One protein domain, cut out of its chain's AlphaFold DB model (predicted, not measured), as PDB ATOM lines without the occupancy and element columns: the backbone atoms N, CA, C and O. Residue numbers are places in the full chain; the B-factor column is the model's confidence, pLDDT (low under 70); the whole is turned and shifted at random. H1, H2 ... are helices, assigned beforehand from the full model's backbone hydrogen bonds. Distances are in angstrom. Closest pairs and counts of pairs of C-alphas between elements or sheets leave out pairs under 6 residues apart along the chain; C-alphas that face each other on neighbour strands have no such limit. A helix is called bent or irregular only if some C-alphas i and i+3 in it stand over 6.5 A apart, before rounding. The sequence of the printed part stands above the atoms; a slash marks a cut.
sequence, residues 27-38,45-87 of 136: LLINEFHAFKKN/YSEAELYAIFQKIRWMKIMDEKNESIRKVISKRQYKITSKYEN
ATOM      1  N   LEU A  27      13.416 118.087 172.825       82.50
ATOM      2  CA  LEU A  27      14.195 117.076 173.543       82.50
ATOM      3  C   LEU A  27      13.449 116.624 174.803       82.50
ATOM      4  O   LEU A  27      13.274 115.425 175.014       82.50
ATOM      5  N   LEU A  28      12.951 117.576 175.594       83.56
ATOM      6  CA  LEU A  28      12.226 117.303 176.835       83.56
ATOM      7  C   LEU A  28      10.947 116.494 176.578       83.56
ATOM      8  O   LEU A  28      10.653 115.543 177.303       83.56
ATOM      9  N   ILE A  29      10.220 116.836 175.514       85.62
ATOM     10  CA  ILE A  29       9.030 116.102 175.069       85.62
ATOM     11  C   ILE A  29       9.398 114.666 174.666       85.62
ATOM     12  O   ILE A  29       8.768 113.713 175.126       85.62
ATOM     13  N   ASN A  30      10.451 114.486 173.865       88.25
ATOM     14  CA  ASN A  30      10.897 113.160 173.435       88.25
ATOM     15  C   ASN A  30      11.357 112.289 174.613       88.25
ATOM     16  O   ASN A  30      11.018 111.105 174.680       88.25
ATOM     17  N   GLU A  31      12.089 112.866 175.565       88.62
ATOM     18  CA  GLU A  31      12.518 112.180 176.787       88.62
ATOM     19  C   GLU A  31      11.328 111.781 177.666       88.62
ATOM     20  O   GLU A  31      11.305 110.663 178.189       88.62
ATOM     21  N   PHE A  32      10.317 112.643 177.788       91.81
ATOM     22  CA  PHE A  32       9.100 112.328 178.530       91.81
ATOM     23  C   PHE A  32       8.317 111.178 177.884       91.81
ATOM     24  O   PHE A  32       7.919 110.235 178.572       91.81
ATOM     25  N   HIS A  33       8.152 111.189 176.559       88.81
ATOM     26  CA  HIS A  33       7.501 110.087 175.847       88.81
ATOM     27  C   HIS A  33       8.280 108.773 175.969       88.81
ATOM     28  O   HIS A  33       7.677 107.715 176.170       88.81
ATOM     29  N   ALA A  34       9.613 108.823 175.908       90.81
ATOM     30  CA  ALA A  34      10.455 107.654 176.134       90.81
ATOM     31  C   ALA A  34      10.324 107.123 177.572       90.81
ATOM     32  O   ALA A  34      10.211 105.912 177.772       90.81
ATOM     33  N   PHE A  35      10.288 108.011 178.571       90.00
ATOM     34  CA  PHE A  35      10.046 107.651 179.967       90.00
ATOM     35  C   PHE A  35       8.688 106.963 180.136       90.00
ATOM     36  O   PHE A  35       8.631 105.851 180.656       90.00
ATOM     37  N   LYS A  36       7.613 107.571 179.619       89.25
ATOM     38  CA  LYS A  36       6.246 107.034 179.692       89.25
ATOM     39  C   LYS A  36       6.129 105.648 179.048       89.25
ATOM     40  O   LYS A  36       5.445 104.788 179.590       89.25
ATOM     41  N   LYS A  37       6.811 105.412 177.920       89.25
ATOM     42  CA  LYS A  37       6.792 104.124 177.204       89.25
ATOM     43  C   LYS A  37       7.530 103.006 177.948       89.25
ATOM     44  O   LYS A  37       7.125 101.850 177.866       89.25
ATOM     45  N   ASN A  38       8.633 103.334 178.618       87.81
ATOM     46  CA  ASN A  38       9.532 102.336 179.205       87.81
ATOM     47  C   ASN A  38       9.276 102.085 180.697       87.81
ATOM     48  O   ASN A  38       9.654 101.035 181.219       87.81
ATOM     49  N   TYR A  45      -1.457 106.474 186.963       87.12
ATOM     50  CA  TYR A  45      -1.125 107.863 187.249       87.12
ATOM     51  C   TYR A  45      -1.668 108.753 186.136       87.12
ATOM     52  O   TYR A  45      -1.626 108.393 184.956       87.12
ATOM     53  N   SER A  46      -2.121 109.947 186.505       90.00
ATOM     54  CA  SER A  46      -2.451 110.979 185.526       90.00
ATOM     55  C   SER A  46      -1.196 111.443 184.778       90.00
ATOM     56  O   SER A  46      -0.068 111.340 185.265       90.00
ATOM     57  N   GLU A  47      -1.372 112.004 183.583       86.00
ATOM     58  CA  GLU A  47      -0.245 112.489 182.781       86.00
ATOM     59  C   GLU A  47       0.539 113.612 183.480       86.00
ATOM     60  O   GLU A  47       1.766 113.661 183.385       86.00
ATOM     61  N   ALA A  48      -0.149 114.445 184.267       88.88
ATOM     62  CA  ALA A  48       0.473 115.476 185.092       88.88
ATOM     63  C   ALA A  48       1.356 114.879 186.203       88.88
ATOM     64  O   ALA A  48       2.477 115.342 186.423       88.88
ATOM     65  N   GLU A  49       0.895 113.822 186.875       88.00
ATOM     66  CA  GLU A  49       1.681 113.124 187.899       88.00
ATOM     67  C   GLU A  49       2.899 112.422 187.291       88.00
ATOM     68  O   GLU A  49       4.005 112.523 187.825       88.00
ATOM     69  N   LEU A  50       2.723 111.767 186.140       90.19
ATOM     70  CA  LEU A  50       3.819 111.150 185.394       90.19
ATOM     71  C   LEU A  50       4.877 112.177 184.992       90.19
ATOM     72  O   LEU A  50       6.075 111.912 185.115       90.19
ATOM     73  N   TYR A  51       4.445 113.355 184.547       90.19
ATOM     74  CA  TYR A  51       5.340 114.445 184.187       90.19
ATOM     75  C   TYR A  51       6.100 114.996 185.403       90.19
ATOM     76  O   TYR A  51       7.314 115.192 185.336       90.19
ATOM     77  N   ALA A  52       5.433 115.157 186.548       89.19
ATOM     78  CA  ALA A  52       6.084 115.574 187.791       89.19
ATOM     79  C   ALA A  52       7.131 114.553 188.277       89.19
ATOM     80  O   ALA A  52       8.214 114.929 188.736       89.19
ATOM     81  N   ILE A  53       6.841 113.252 188.157       89.75
ATOM     82  CA  ILE A  53       7.798 112.178 188.465       89.75
ATOM     83  C   ILE A  53       8.993 112.243 187.508       89.75
ATOM     84  O   ILE A  53      10.142 112.209 187.954       89.75
ATOM     85  N   PHE A  54       8.734 112.384 186.207       92.56
ATOM     86  CA  PHE A  54       9.770 112.520 185.186       92.56
ATOM     87  C   PHE A  54      10.711 113.696 185.476       92.56
ATOM     88  O   PHE A  54      11.928 113.512 185.480       92.56
ATOM     89  N   GLN A  55      10.172 114.879 185.790       91.25
ATOM     90  CA  GLN A  55      10.981 116.056 186.116       91.25
ATOM     91  C   GLN A  55      11.908 115.814 187.314       91.25
ATOM     92  O   GLN A  55      13.087 116.165 187.255       91.25
ATOM     93  N   LYS A  56      11.413 115.170 188.380       89.38
ATOM     94  CA  LYS A  56      12.230 114.833 189.559       89.38
ATOM     95  C   LYS A  56      13.374 113.883 189.207       89.38
ATOM     96  O   LYS A  56      14.511 114.120 189.608       89.38
ATOM     97  N   ILE A  57      13.089 112.832 188.435       88.94
ATOM     98  CA  ILE A  57      14.101 111.858 187.999       88.94
ATOM     99  C   ILE A  57      15.153 112.537 187.119       88.94
ATOM    100  O   ILE A  57      16.352 112.349 187.326       88.94
ATOM    101  N   ARG A  58      14.712 113.358 186.162       87.75
ATOM    102  CA  ARG A  58      15.585 114.113 185.260       87.75
ATOM    103  C   ARG A  58      16.509 115.048 186.034       87.75
ATOM    104  O   ARG A  58      17.713 115.049 185.802       87.75
ATOM    105  N   TRP A  59      15.964 115.788 186.997       87.44
ATOM    106  CA  TRP A  59      16.745 116.668 187.864       87.44
ATOM    107  C   TRP A  59      17.779 115.896 188.688       87.44
ATOM    108  O   TRP A  59      18.941 116.292 188.736       87.44
ATOM    109  N   MET A  60      17.385 114.766 189.283       84.75
ATOM    110  CA  MET A  60      18.296 113.923 190.061       84.75
ATOM    111  C   MET A  60      19.459 113.422 189.199       84.75
ATOM    112  O   MET A  60      20.609 113.500 189.622       84.75
ATOM    113  N   LYS A  61      19.179 113.008 187.958       86.75
ATOM    114  CA  LYS A  61      20.204 112.595 186.994       86.75
ATOM    115  C   LYS A  61      21.178 113.730 186.659       86.75
ATOM    116  O   LYS A  61      22.386 113.521 186.692       86.75
ATOM    117  N   ILE A  62      20.673 114.939 186.400       86.19
ATOM    118  CA  ILE A  62      21.514 116.118 186.125       86.19
ATOM    119  C   ILE A  62      22.398 116.447 187.335       86.19
ATOM    120  O   ILE A  62      23.582 116.751 187.184       86.19
ATOM    121  N   MET A  63      21.845 116.387 188.548       81.06
ATOM    122  CA  MET A  63      22.616 116.633 189.768       81.06
ATOM    123  C   MET A  63      23.673 115.558 190.009       81.06
ATOM    124  O   MET A  63      24.785 115.880 190.426       81.06
ATOM    125  N   ASP A  64      23.370 114.302 189.700       84.06
ATOM    126  CA  ASP A  64      24.336 113.210 189.754       84.06
ATOM    127  C   ASP A  64      25.493 113.408 188.771       84.06
ATOM    128  O   ASP A  64      26.647 113.197 189.144       84.06
ATOM    129  N   GLU A  65      25.207 113.831 187.539       85.31
ATOM    130  CA  GLU A  65      26.225 114.145 186.529       85.31
ATOM    131  C   GLU A  65      27.111 115.315 186.986       85.31
ATOM    132  O   GLU A  65      28.338 115.203 186.997       85.31
ATOM    133  N   LYS A  66      26.512 116.406 187.482       84.81
ATOM    134  CA  LYS A  66      27.262 117.558 188.014       84.81
ATOM    135  C   LYS A  66      28.153 117.188 189.202       84.81
ATOM    136  O   LYS A  66      29.279 117.672 189.307       84.81
ATOM    137  N   ASN A  67      27.675 116.308 190.078       87.19
ATOM    138  CA  ASN A  67      28.401 115.878 191.272       87.19
ATOM    139  C   ASN A  67      29.332 114.681 191.024       87.19
ATOM    140  O   ASN A  67      29.963 114.188 191.963       87.19
ATOM    141  N   GLU A  68      29.459 114.194 189.787       87.75
ATOM    142  CA  GLU A  68      30.249 113.001 189.478       87.75
ATOM    143  C   GLU A  68      31.731 113.166 189.850       87.75
ATOM    144  O   GLU A  68      32.337 112.257 190.425       87.75
ATOM    145  N   SER A  69      32.304 114.341 189.584       85.19
ATOM    146  CA  SER A  69      33.691 114.670 189.929       85.19
ATOM    147  C   SER A  69      33.926 114.623 191.443       85.19
ATOM    148  O   SER A  69      34.878 113.993 191.911       85.19
ATOM    149  N   ILE A  70      33.012 115.207 192.218       85.25
ATOM    150  CA  ILE A  70      33.046 115.221 193.683       85.25
ATOM    151  C   ILE A  70      32.902 113.795 194.224       85.25
ATOM    152  O   ILE A  70      33.701 113.376 195.064       85.25
ATOM    153  N   ARG A  71      31.956 113.007 193.694       85.06
ATOM    154  CA  ARG A  71      31.786 111.593 194.071       85.06
ATOM    155  C   ARG A  71      33.052 110.780 193.828       85.06
ATOM    156  O   ARG A  71      33.424 110.001 194.699       85.06
ATOM    157  N   LYS A  72      33.745 110.976 192.700       89.44
ATOM    158  CA  LYS A  72      35.018 110.294 192.399       89.44
ATOM    159  C   LYS A  72      36.129 110.665 193.383       89.44
ATOM    160  O   LYS A  72      36.915 109.810 193.787       89.44
ATOM    161  N   VAL A  73      36.208 111.931 193.795       90.38
ATOM    162  CA  VAL A  73      37.191 112.374 194.797       90.38
ATOM    163  C   VAL A  73      36.883 111.764 196.164       90.38
ATOM    164  O   VAL A  73      37.789 111.251 196.824       90.38
ATOM    165  N   ILE A  74      35.617 111.787 196.582       88.12
ATOM    166  CA  ILE A  74      35.179 111.212 197.857       88.12
ATOM    167  C   ILE A  74      35.392 109.700 197.863       88.12
ATOM    168  O   ILE A  74      35.989 109.190 198.804       88.12
ATOM    169  N   SER A  75      35.006 108.984 196.804       86.69
ATOM    170  CA  SER A  75      35.188 107.531 196.724       86.69
ATOM    171  C   SER A  75      36.662 107.141 196.795       86.69
ATOM    172  O   SER A  75      37.014 106.213 197.518       86.69
ATOM    173  N   LYS A  76      37.554 107.899 196.146       90.94
ATOM    174  CA  LYS A  76      39.004 107.694 196.247       90.94
ATOM    175  C   LYS A  76      39.523 107.923 197.670       90.94
ATOM    176  O   LYS A  76      40.372 107.166 198.139       90.94
ATOM    177  N   ARG A  77      39.021 108.945 198.375       86.81
ATOM    178  CA  ARG A  77      39.353 109.187 199.792       86.81
ATOM    179  C   ARG A  77      38.844 108.056 200.679       86.81
ATOM    180  O   ARG A  77      39.603 107.557 201.504       86.81
ATOM    181  N   GLN A  78      37.606 107.623 200.471       83.19
ATOM    182  CA  GLN A  78      36.985 106.539 201.221       83.19
ATOM    183  C   GLN A  78      37.732 105.225 201.008       83.19
ATOM    184  O   GLN A  78      38.085 104.575 201.978       83.19
ATOM    185  N   TYR A  79      38.084 104.895 199.764       85.12
ATOM    186  CA  TYR A  79      38.897 103.727 199.432       85.12
ATOM    187  C   TYR A  79      40.263 103.759 200.127       85.12
ATOM    188  O   TYR A  79      40.698 102.757 200.684       85.12
ATOM    189  N   LYS A  80      40.924 104.924 200.156       86.62
ATOM    190  CA  LYS A  80      42.202 105.091 200.862       86.62
ATOM    191  C   LYS A  80      42.060 104.866 202.371       86.62
ATOM    192  O   LYS A  80      42.947 104.271 202.974       86.62
ATOM    193  N   ILE A  81      40.974 105.348 202.975       81.69
ATOM    194  CA  ILE A  81      40.669 105.117 204.393       81.69
ATOM    195  C   ILE A  81      40.404 103.627 204.615       81.69
ATOM    196  O   ILE A  81      41.089 103.023 205.430       81.69
ATOM    197  N   THR A  82      39.497 103.027 203.846       78.88
ATOM    198  CA  THR A  82      39.177 101.601 203.942       78.88
ATOM    199  C   THR A  82      40.433 100.754 203.825       78.88
ATOM    200  O   THR A  82      40.732 100.035 204.759       78.88
ATOM    201  N   SER A  83      41.241 100.915 202.776       80.19
ATOM    202  CA  SER A  83      42.480 100.146 202.591       80.19
ATOM    203  C   SER A  83      43.493 100.345 203.726       80.19
ATOM    204  O   SER A  83      44.165  99.399 204.128       80.19
ATOM    205  N   LYS A  84      43.596 101.557 204.292       80.81
ATOM    206  CA  LYS A  84      44.477 101.820 205.442       80.81
ATOM    207  C   LYS A  84      44.017 101.074 206.696       80.81
ATOM    208  O   LYS A  84      44.858 100.659 207.491       80.81
ATOM    209  N   TYR A  85      42.706 100.949 206.884       73.62
ATOM    210  CA  TYR A  85      42.113 100.388 208.093       73.62
ATOM    211  C   TYR A  85      41.565  98.958 207.915       73.62
ATOM    212  O   TYR A  85      41.133  98.355 208.887       73.62
ATOM    213  N   GLU A  86      41.637  98.380 206.716       69.50
ATOM    214  CA  GLU A  86      41.121  97.043 206.377       69.50
ATOM    215  C   GLU A  86      41.817  95.923 207.160       69.50
ATOM    216  O   GLU A  86      41.182  94.943 207.535       69.50
ATOM    217  N   ASN A  87      43.101  96.110 207.482       68.25
ATOM    218  CA  ASN A  87      43.878  95.185 208.313       68.25
ATOM    219  C   ASN A  87      43.533  95.269 209.812       68.25
ATOM    220  O   ASN A  87      44.020  94.456 210.597       68.25
TER     221      ASN A  87
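This is residues 27 to 38 and 45 to 87 of the 136 residues of an uncharacterized protein of Mycoplasma phocidae (UniProt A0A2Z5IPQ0). Two long helices, H2 and H3, follow each other end to end as a wide, bent arm, and a shorter helix, H1, crosses the first half of H2. H3 and the second part of H2, within residues 59 to 87, stick out free. The printed part has 55 residues with three named helices, H1, H2, H3 in chain order, and no named strand: all helix. It is extended, with a radius of gyration of the C-alphas of 18.0 A and spans of 53 by 21 by 16 A.

H2, residues 47 to 66, touches H1, residues 27 to 38, with residues 50 to 54 alone, against residues 32 to 36 of H1. Their closest C-alphas, of Phe 32 and Phe 54, are 6.7 A apart. They run opposite ways at a steep tilt of 69.9 degrees, only just short of about perpendicular. H2 and H3, residues 68 to 85, meet only through their tight link; H1 and H3 are apart. In H1, H2 and H3 every O i to N i+4 pair is within hydrogen-bond range.

H2 is 28.5 A long, H3 25.4 A and H1 16.5 A. H1 begins at C-alpha 27 (14.195, 117.076, 173.543); H3 ends at C-alpha 85 (42.113, 100.388, 208.093).

The C-alphas of Ser 46 and Asn 87, the farthest apart, are 54.0 A apart. Residues 39 to 44 are not printed, a gap of 14.5 A between C-alphas 38 and 45. Residues 86 to 87 have pLDDT under 70.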